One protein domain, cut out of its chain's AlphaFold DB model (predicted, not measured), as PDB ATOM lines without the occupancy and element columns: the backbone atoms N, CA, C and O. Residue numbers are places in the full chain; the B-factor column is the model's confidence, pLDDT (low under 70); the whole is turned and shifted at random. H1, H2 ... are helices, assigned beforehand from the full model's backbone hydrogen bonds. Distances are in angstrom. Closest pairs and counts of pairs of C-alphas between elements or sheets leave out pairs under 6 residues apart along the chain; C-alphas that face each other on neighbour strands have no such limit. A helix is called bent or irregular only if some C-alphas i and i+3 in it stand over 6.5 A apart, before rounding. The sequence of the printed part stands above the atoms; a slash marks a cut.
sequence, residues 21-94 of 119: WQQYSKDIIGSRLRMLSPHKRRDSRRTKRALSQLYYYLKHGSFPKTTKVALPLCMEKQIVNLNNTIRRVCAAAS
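This is residues 21 to 94 of the 119 residues of an uncharacterized protein of Phytophthora parasitica P10297 (UniProt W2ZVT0). Three helices, H1, H2 and H3, make a small three-cornered cluster with H3, the longest, along one side; each touches the other two, at slanting angles. H1 and H2 meet H3 only in its earlier part, and a long loop, residues 61 to 72, leads from H2 back to H3. The printed part has 74 residues, with three named helices in the order H1, H2, H3 and no named strand; the class is all helix. It is compact, with a radius of gyration of the C-alphas of 12.4 A, and elongated, spanning 38 by 23 by 17 A.

H3, residues 73 to 92, is 28.5 A long from C-alpha 73 at (240.360, 186.866, 187.631) to C-alpha 92 at (262.703, 184.361, 205.129). H2, residues 44 to 60, measures 24.2 A. H1, residues 21 to 34, measures 18.6 A and begins with C-alpha 21 at (249.341, 189.505, 183.045). H1 is irregular: C-alphas 23 and 26 are 7.6 A apart.

H3 touches H2 with residues 76 to 83 alone; the closest C-alphas, of Lys 48 and Ile 79, are 6.8 A apart. These two form a helical hairpin, running opposite ways at a steep tilt of 42 degrees. H3 touches H1 with residues 74 to 82 alone, closest at the C-alphas of Trp 21 and Met 75, 5.9 A apart. They run the same way at a shallow tilt of 34.8 degrees, only just short of steep. H1 and H2 touch, with the C-alphas of Ile 28 and Leu 51 closest at 6.4 A, and run opposite ways at a steep tilt of 46 degrees. The helix packing is mostly crossed, but only just, with 1 of the 3 pairs at a shallow tilt. In H2 and H3 every O i to N i+4 pair is within hydrogen-bond range; in H1, 8 of 10 are.

The C-alphas farthest apart, of His 60 and Ser 94, are 38.6 A apart. The printed part has no cut. The link from H1 to H2 is short and that from H2 to H3 is long. Mean pLDDT of the printed part is 84.7; residues 38 to 42 and 93 to 94 are under 70.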
ATOM      1  N   TRP A  21     248.230 189.546 182.099       87.12
ATOM      2  CA  TRP A  21     249.341 189.505 183.045       87.12
ATOM      3  C   TRP A  21     250.691 189.508 182.330       87.12
ATOM      4  O   TRP A  21     251.606 190.202 182.756       87.12
ATOM      5  N   GLN A  22     250.832 188.782 181.227       86.94
ATOM      6  CA  GLN A  22     252.087 188.720 180.483       86.94
ATOM      7  C   GLN A  22     252.466 190.085 179.903       86.94
ATOM      8  O   GLN A  22     253.643 190.433 179.897       86.94
ATOM      9  N   GLN A  23     251.469 190.885 179.524       88.25
ATOM     10  CA  GLN A  23     251.664 192.241 179.023       88.25
ATOM     11  C   GLN A  23     252.069 193.228 180.130       88.25
ATOM     12  O   GLN A  23     253.024 193.979 179.957       88.25
ATOM     13  N   TYR A  24     251.385 193.218 181.281       90.62
ATOM     14  CA  TYR A  24     251.560 194.245 182.324       90.62
ATOM     15  C   TYR A  24     252.420 193.812 183.523       90.62
ATOM     16  O   TYR A  24     252.693 194.613 184.422       90.62
ATOM     17  N   SER A  25     252.846 192.546 183.582       89.75
ATOM     18  CA  SER A  25     253.542 191.977 184.749       89.75
ATOM     19  C   SER A  25     254.808 192.741 185.112       89.75
ATOM     20  O   SER A  25     255.038 192.987 186.293       89.75
ATOM     21  N   LYS A  26     255.605 193.157 184.124       92.44
ATOM     22  CA  LYS A  26     256.868 193.870 184.352       92.44
ATOM     23  C   LYS A  26     256.654 195.155 185.158       92.44
ATOM     24  O   LYS A  26     257.331 195.367 186.167       92.44
ATOM     25  N   ASP A  27     255.672 195.965 184.774       93.69
ATOM     26  CA  ASP A  27     255.365 197.231 185.447       93.69
ATOM     27  C   ASP A  27     254.734 197.016 186.823       93.69
ATOM     28  O   ASP A  27     255.086 197.697 187.794       93.69
ATOM     29  N   ILE A  28     253.842 196.029 186.939       92.81
ATOM     30  CA  ILE A  28     253.179 195.678 188.199       92.81
ATOM     31  C   ILE A  28     254.196 195.151 189.219       92.81
ATOM     32  O   ILE A  28     254.203 195.607 190.366       92.81
ATOM     33  N   ILE A  29     255.078 194.232 188.814       92.69
ATOM     34  CA  ILE A  29     256.143 193.681 189.661       92.69
ATOM     35  C   ILE A  29     257.110 194.792 190.065       92.69
ATOM     36  O   ILE A  29     257.370 194.962 191.256       92.69
ATOM     37  N   GLY A  30     257.587 195.601 189.115       92.38
ATOM     38  CA  GLY A  30     258.494 196.711 189.408       92.38
ATOM     39  C   GLY A  30     257.889 197.720 190.388       92.38
ATOM     40  O   GLY A  30     258.537 198.128 191.351       92.38
ATOM     41  N   SER A  31     256.617 198.080 190.201       91.88
ATOM     42  CA  SER A  31     255.895 198.953 191.129       91.88
ATOM     43  C   SER A  31     255.769 198.324 192.514       91.88
ATOM     44  O   SER A  31     256.035 198.977 193.523       91.88
ATOM     45  N   ARG A  32     255.446 197.028 192.580       91.19
ATOM     46  CA  ARG A  32     255.353 196.310 193.849       91.19
ATOM     47  C   ARG A  32     256.687 196.276 194.593       91.19
ATOM     48  O   ARG A  32     256.678 196.505 195.804       91.19
ATOM     49  N   LEU A  33     257.793 196.020 193.897       88.69
ATOM     50  CA  LEU A  33     259.138 196.018 194.473       88.69
ATOM     51  C   LEU A  33     259.506 197.400 195.025       88.69
ATOM     52  O   LEU A  33     259.977 197.490 196.151       88.69
ATOM     53  N   ARG A  34     259.176 198.491 194.321       87.69
ATOM     54  CA  ARG A  34     259.352 199.864 194.844       87.69
ATOM     55  C   ARG A  34     258.498 200.158 196.081       87.69
ATOM     56  O   ARG A  34     258.857 200.996 196.900       87.69
ATOM     57  N   MET A  35     257.357 199.481 196.238       86.12
ATOM     58  CA  MET A  35     256.536 199.582 197.451       86.12
ATOM     59  C   MET A  35     257.094 198.779 198.635       86.12
ATOM     60  O   MET A  35     256.532 198.881 199.730       86.12
ATOM     61  N   LEU A  36     258.153 197.983 198.448       81.00
ATOM     62  CA  LEU A  36     258.890 197.344 199.536       81.00
ATOM     63  C   LEU A  36     259.834 198.370 200.151       81.00
ATOM     64  O   LEU A  36     260.993 198.486 199.783       81.00
ATOM     65  N   SER A  37     259.300 199.158 201.081       71.06
ATOM     66  CA  SER A  37     260.116 200.043 201.899       71.06
ATOM     67  C   SER A  37     260.563 199.298 203.163       71.06
ATOM     68  O   SER A  37     259.691 198.770 203.863       71.06
ATOM     69  N   PRO A  38     261.868 199.296 203.500       62.56
ATOM     70  CA  PRO A  38     262.384 198.681 204.728       62.56
ATOM     71  C   PRO A  38     261.718 199.243 205.990       62.56
ATOM     72  O   PRO A  38     261.487 198.526 206.958       62.56
ATOM     73  N   HIS A  39     261.342 200.523 205.952       58.25
ATOM     74  CA  HIS A  39     260.857 201.264 207.114       58.25
ATOM     75  C   HIS A  39     259.334 201.248 207.280       58.25
ATOM     76  O   HIS A  39     258.821 201.718 208.292       58.25
ATOM     77  N   LYS A  40     258.576 200.746 206.295       59.34
ATOM     78  CA  LYS A  40     257.107 200.712 206.357       59.34
ATOM     79  C   LYS A  40     256.570 199.437 205.723       59.34
ATOM     80  O   LYS A  40     256.342 199.376 204.514       59.34
ATOM     81  N   ARG A  41     256.262 198.442 206.563       64.12
ATOM     82  CA  ARG A  41     255.426 197.302 206.163       64.12
ATOM     83  C   ARG A  41     254.034 197.821 205.791       64.12
ATOM     84  O   ARG A  41     253.200 198.088 206.651       64.12
ATOM     85  N   ARG A  42     253.786 198.020 204.495       66.19
ATOM     86  CA  ARG A  42     252.456 198.396 203.996       66.19
ATOM     87  C   ARG A  42     251.491 197.219 204.124       66.19
ATOM     88  O   ARG A  42     251.833 196.096 203.762       66.19
ATOM     89  N   ASP A  43     250.263 197.509 204.563       76.94
ATOM     90  CA  ASP A  43     249.156 196.545 204.581       76.94
ATOM     91  C   ASP A  43     248.968 195.942 203.171       76.94
ATOM     92  O   ASP A  43     248.930 196.656 202.157       76.94
ATOM     93  N   SER A  44     248.842 194.613 203.115       80.00
ATOM     94  CA  SER A  44     248.547 193.840 201.905       80.00
ATOM     95  C   SER A  44     247.335 194.401 201.154       80.00
ATOM     96  O   SER A  44     247.360 194.514 199.928       80.00
ATOM     97  N   ARG A  45     246.308 194.870 201.876       84.06
ATOM     98  CA  ARG A  45     245.102 195.463 201.275       84.06
ATOM     99  C   ARG A  45     245.397 196.750 200.513       84.06
ATOM    100  O   ARG A  45     244.909 196.931 199.397       84.06
ATOM    101  N   ARG A  46     246.224 197.633 201.083       85.56
ATOM    102  CA  ARG A  46     246.631 198.890 200.427       85.56
ATOM    103  C   ARG A  46     247.473 198.611 199.191       85.56
ATOM    104  O   ARG A  46     247.275 199.243 198.160       85.56
ATOM    105  N   THR A  47     248.360 197.627 199.290       88.25
ATOM    106  CA  THR A  47     249.193 197.190 198.170       88.25
ATOM    107  C   THR A  47     248.347 196.616 197.036       88.25
ATOM    108  O   THR A  47     248.488 197.054 195.897       88.25
ATOM    109  N   LYS A  48     247.425 195.689 197.334       89.75
ATOM    110  CA  LYS A  48     246.498 195.127 196.341       89.75
ATOM    111  C   LYS A  48     245.736 196.243 195.629       89.75
ATOM    112  O   LYS A  48     245.732 196.281 194.407       89.75
ATOM    113  N   ARG A  49     245.174 197.192 196.385       89.62
ATOM    114  CA  ARG A  49     244.447 198.338 195.826       89.62
ATOM    115  C   ARG A  49     245.315 199.195 194.901       89.62
ATOM    116  O   ARG A  49     244.866 199.530 193.811       89.62
ATOM    117  N   ALA A  50     246.543 199.519 195.303       90.12
ATOM    118  CA  ALA A  50     247.451 200.316 194.482       90.12
ATOM    119  C   ALA A  50     247.821 199.602 193.170       90.12
ATOM    120  O   ALA A  50     247.806 200.219 192.108       90.12
ATOM    121  N   LEU A  51     248.087 198.291 193.218       92.56
ATOM    122  CA  LEU A  51     248.369 197.499 192.016       92.56
ATOM    123  C   LEU A  51     247.138 197.360 191.109       92.56
ATOM    124  O   LEU A  51     247.268 197.424 189.891       92.56
ATOM    125  N   SER A  52     245.944 197.240 191.688       91.62
ATOM    126  CA  SER A  52     244.681 197.257 190.948       91.62
ATOM    127  C   SER A  52     244.456 198.575 190.200       91.62
ATOM    128  O   SER A  52     244.055 198.560 189.039       91.62
ATOM    129  N   GLN A  53     244.745 199.709 190.842       92.25
ATOM    130  CA  GLN A  53     244.662 201.029 190.211       92.25
ATOM    131  C   GLN A  53     245.717 201.208 189.115       92.25
ATOM    132  O   GLN A  53     245.403 201.756 188.063       92.25
ATOM    133  N   LEU A  54     246.938 200.712 189.335       93.38
ATOM    134  CA  LEU A  54     247.995 200.736 188.327       93.38
ATOM    135  C   LEU A  54     247.614 199.924 187.087       93.38
ATOM    136  O   LEU A  54     247.766 200.418 185.980       93.38
ATOM    137  N   TYR A  55     247.083 198.711 187.259       92.50
ATOM    138  CA  TYR A  55     246.594 197.916 186.132       92.50
ATOM    139  C   TYR A  55     245.516 198.668 185.337       92.50
ATOM    140  O   TYR A  55     245.589 198.725 184.113       92.50
ATOM    141  N   TYR A  56     244.555 199.294 186.024       93.06
ATOM    142  CA  TYR A  56     243.526 200.091 185.354       93.06
ATOM    143  C   TYR A  56     244.134 201.242 184.546       93.06
ATOM    144  O   TYR A  56     243.757 201.451 183.397       93.06
ATOM    145  N   TYR A  57     245.115 201.940 185.126       92.88
ATOM    146  CA  TYR A  57     245.844 203.002 184.443       92.88
ATOM    147  C   TYR A  57     246.588 202.489 183.204       92.88
ATOM    148  O   TYR A  57     246.478 203.093 182.144       92.88
ATOM    149  N   LEU A  58     247.284 201.355 183.304       91.81
ATOM    150  CA  LEU A  58     247.999 200.760 182.171       91.81
ATOM    151  C   LEU A  58     247.050 200.332 181.043       91.81
ATOM    152  O   LEU A  58     247.393 200.471 179.875       91.81
ATOM    153  N   LYS A  59     245.850 199.849 181.385       90.62
ATOM    154  CA  LYS A  59     244.859 199.377 180.409       90.62
ATOM    155  C   LYS A  59     244.061 200.502 179.748       90.62
ATOM    156  O   LYS A  59     243.729 200.403 178.573       90.62
ATOM    157  N   HIS A  60     243.710 201.543 180.502       90.88
ATOM    158  CA  HIS A  60     242.781 202.590 180.059       90.88
ATOM    159  C   HIS A  60     243.430 203.973 179.902       90.88
ATOM    160  O   HIS A  60     242.742 204.928 179.548       90.88
ATOM    161  N   GLY A  61     244.719 204.116 180.218       91.12
ATOM    162  CA  GLY A  61     245.457 205.384 180.155       91.12
ATOM    163  C   GLY A  61     245.013 206.440 181.174       91.12
ATOM    164  O   GLY A  61     245.450 207.583 181.111       91.12
ATOM    165  N   SER A  62     244.126 206.092 182.109       88.69
ATOM    166  CA  SER A  62     243.549 207.024 183.078       88.69
ATOM    167  C   SER A  62     243.357 206.360 184.434       88.69
ATOM    168  O   SER A  62     243.230 205.140 184.539       88.69
ATOM    169  N   PHE A  63     243.364 207.154 185.505       85.56
ATOM    170  CA  PHE A  63     243.115 206.627 186.844       85.56
ATOM    171  C   PHE A  63     241.622 206.360 187.064       85.56
ATOM    172  O   PHE A  63     240.774 207.129 186.599       85.56
ATOM    173  N   PRO A  64     241.275 205.295 187.805       85.94
ATOM    174  CA  PRO A  64     239.885 204.980 188.080       85.94
ATOM    175  C   PRO A  64     239.274 206.063 188.972       85.94
ATOM    176  O   PRO A  64     239.837 206.426 190.005       85.94
ATOM    177  N   LYS A  65     238.078 206.538 188.605       82.75
ATOM    178  CA  LYS A  65     237.297 207.484 189.424       82.75
ATOM    179  C   LYS A  65     236.808 206.850 190.730       82.75
ATOM    180  O   LYS A  65     236.490 207.546 191.689       82.75
ATOM    181  N   THR A  66     236.741 205.520 190.771       81.44
ATOM    182  CA  THR A  66     236.266 204.750 191.916       81.44
ATOM    183  C   THR A  66     237.413 204.113 192.694       81.44
ATOM    184  O   THR A  66     238.486 203.782 192.193       81.44
ATOM    185  N   THR A  67     237.149 203.890 193.978       74.12
ATOM    186  CA  THR A  67     238.066 203.206 194.897       74.12
ATOM    187  C   THR A  67     238.217 201.710 194.576       74.12
ATOM    188  O   THR A  67     239.269 201.126 194.844       74.12
ATOM    189  N   LYS A  68     237.170 201.090 194.023       79.06
ATOM    190  CA  LYS A  68     237.113 199.664 193.692       79.06
ATOM    191  C   LYS A  68     237.242 199.501 192.180       79.06
ATOM    192  O   LYS A  68     236.342 199.887 191.443       79.06
ATOM    193  N   VAL A  69     238.358 198.923 191.750       84.81
ATOM    194  CA  VAL A  69     238.599 198.552 190.354       84.81
ATOM    195  C   VAL A  69     238.209 197.091 190.179       84.81
ATOM    196  O   VAL A  69     238.687 196.244 190.935       84.81
ATOM    197  N   ALA A  70     237.362 196.795 189.194       83.56
ATOM    198  CA  ALA A  70     237.102 195.423 188.780       83.56
ATOM    199  C   ALA A  70     238.308 194.901 187.987       83.56
ATOM    200  O   ALA A  70     238.682 195.478 186.965       83.56
ATOM    201  N   LEU A  71     238.943 193.840 188.484       84.88
ATOM    202  CA  LEU A  71     240.052 193.180 187.801       84.88
ATOM    203  C   LEU A  71     239.579 191.849 187.219       84.88
ATOM    204  O   LEU A  71     238.815 191.146 187.880       84.88
ATOM    205  N   PRO A  72     240.079 191.453 186.039       88.00
ATOM    206  CA  PRO A  72     239.945 190.081 185.572       88.00
ATOM    207  C   PRO A  72     240.536 189.092 186.582       88.00
ATOM    208  O   PRO A  72     241.548 189.375 187.230       88.00
ATOM    209  N   LEU A  73     239.950 187.896 186.669       86.12
ATOM    210  CA  LEU A  73     240.360 186.866 187.631       86.12
ATOM    211  C   LEU A  73     241.844 186.472 187.502       86.12
ATOM    212  O   LEU A  73     242.505 186.307 188.528       86.12
ATOM    213  N   CYS A  74     242.391 186.353 186.277       88.81
ATOM    214  CA  CYS A  74     243.827 186.063 186.073       88.81
ATOM    215  C   CYS A  74     244.684 187.174 186.706       88.81
ATOM    216  O   CYS A  74     245.589 186.871 187.480       88.81
ATOM    217  N   MET A  75     244.344 188.449 186.496       89.19
ATOM    218  CA  MET A  75     245.075 189.577 187.086       89.19
ATOM    219  C   MET A  75     244.979 189.610 188.612       89.19
ATOM    220  O   MET A  75     245.988 189.790 189.295       89.19
ATOM    221  N   GLU A  76     243.785 189.406 189.169       90.44
ATOM    222  CA  GLU A  76     243.598 189.409 190.618       90.44
ATOM    223  C   GLU A  76     244.408 188.296 191.296       90.44
ATOM    224  O   GLU A  76     245.139 188.561 192.257       90.44
ATOM    225  N   LYS A  77     244.321 187.064 190.780       90.38
ATOM    226  CA  LYS A  77     245.056 185.919 191.333       90.38
ATOM    227  C   LYS A  77     246.565 186.120 191.242       90.38
ATOM    228  O   LYS A  77     247.266 185.826 192.208       90.38
ATOM    229  N   GLN A  78     247.059 186.685 190.143       91.62
ATOM    230  CA  GLN A  78     248.485 186.969 189.983       91.62
ATOM    231  C   GLN A  78     248.982 188.059 190.941       91.62
ATOM    232  O   GLN A  78     250.031 187.894 191.562       91.62
ATOM    233  N   ILE A  79     248.209 189.128 191.162       91.19
ATOM    234  CA  ILE A  79     248.542 190.163 192.157       91.19
ATOM    235  C   ILE A  79     248.570 189.580 193.577       91.19
ATOM    236  O   ILE A  79     249.453 189.911 194.373       91.19
ATOM    237  N   VAL A  80     247.613 188.713 193.920       90.69
ATOM    238  CA  VAL A  80     247.590 188.031 195.224       90.69
ATOM    239  C   VAL A  80     248.806 187.119 195.377       90.69
ATOM    240  O   VAL A  80     249.482 187.178 196.405       90.69
ATOM    241  N   ASN A  81     249.119 186.326 194.352       90.31
ATOM    242  CA  ASN A  81     250.275 185.438 194.353       90.31
ATOM    243  C   ASN A  81     251.584 186.224 194.526       90.31
ATOM    244  O   ASN A  81     252.364 185.928 195.426       90.31
ATOM    245  N   LEU A  82     251.765 187.306 193.761       90.69
ATOM    246  CA  LEU A  82     252.915 188.206 193.873       90.69
ATOM    247  C   LEU A  82     253.091 188.742 195.303       90.69
ATOM    248  O   LEU A  82     254.193 188.711 195.856       90.69
ATOM    249  N   ASN A  83     252.008 189.203 195.933       88.50
ATOM    250  CA  ASN A  83     252.052 189.702 197.308       88.50
ATOM    251  C   ASN A  83     252.437 188.620 198.321       88.50
ATOM    252  O   ASN A  83     253.210 188.901 199.240       88.50
ATOM    253  N   ASN A  84     251.924 187.402 198.152       87.62
ATOM    254  CA  ASN A  84     252.255 186.271 199.012       87.62
ATOM    255  C   ASN A  84     253.716 185.843 198.849       87.62
ATOM    256  O   ASN A  84     254.396 185.645 199.855       87.62
ATOM    257  N   THR A  85     254.214 185.757 197.614       88.88
ATOM    258  CA  THR A  85     255.616 185.431 197.316       88.88
ATOM    259  C   THR A  85     256.550 186.430 197.975       88.88
ATOM    260  O   THR A  85     257.434 186.039 198.730       88.88
ATOM    261  N   ILE A  86     256.302 187.725 197.788       86.56
ATOM    262  CA  ILE A  86     257.128 188.758 198.409       86.56
ATOM    263  C   ILE A  86     257.050 188.697 199.936       86.56
ATOM    264  O   ILE A  86     258.075 188.791 200.599       86.56
ATOM    265  N   ARG A  87     255.859 188.495 200.517       83.25
ATOM    266  CA  ARG A  87     255.717 188.343 201.973       83.25
ATOM    267  C   ARG A  87     256.555 187.176 202.501       83.25
ATOM    268  O   ARG A  87     257.185 187.331 203.542       83.25
ATOM    269  N   ARG A  88     256.563 186.035 201.804       82.81
ATOM    270  CA  ARG A  88     257.368 184.859 202.172       82.81
ATOM    271  C   ARG A  88     258.862 185.147 202.062       82.81
ATOM    272  O   ARG A  88     259.585 184.875 203.009       82.81
ATOM    273  N   VAL A  89     259.304 185.747 200.956       84.56
ATOM    274  CA  VAL A  89     260.718 186.096 200.738       84.56
ATOM    275  C   VAL A  89     261.205 187.103 201.783       84.56
ATOM    276  O   VAL A  89     262.234 186.879 202.407       84.56
ATOM    277  N   CYS A  90     260.446 188.169 202.051       76.81
ATOM    278  CA  CYS A  90     260.803 189.148 203.079       76.81
ATOM    279  C   CYS A  90     260.778 188.568 204.503       76.81
ATOM    280  O   CYS A  90     261.511 189.057 205.354       76.81
ATOM    281  N   ALA A  91     259.932 187.571 204.783       72.56
ATOM    282  CA  ALA A  91     259.941 186.875 206.069       72.56
ATOM    283  C   ALA A  91     261.167 185.960 206.209       72.56
ATOM    284  O   ALA A  91     261.800 185.959 207.255       72.56
ATOM    285  N   ALA A  92     261.526 185.229 205.149       71.62
ATOM    286  CA  ALA A  92     262.703 184.361 205.129       71.62
ATOM    287  C   ALA A  92     264.027 185.146 205.182       71.62
ATOM    288  O   ALA A  92     264.997 184.675 205.760       71.62
ATOM    289  N   ALA A  93     264.062 186.357 204.621       61.38
ATOM    290  CA  ALA A  93     265.230 187.240 204.632       61.38
ATOM    291  C   ALA A  93     265.456 187.983 205.968       61.38
ATOM    292  O   ALA A  93     266.314 188.858 206.027       61.38
ATOM    293  N   SER A  94     264.692 187.675 207.023       52.78
ATOM    294  CA  SER A  94     264.817 188.283 208.355       52.78
ATOM    295  C   SER A  94     265.153 187.204 209.397       52.78
ATOM    296  O   SER A  94     264.236 186.721 210.063       52.78
TER     297      SER A  94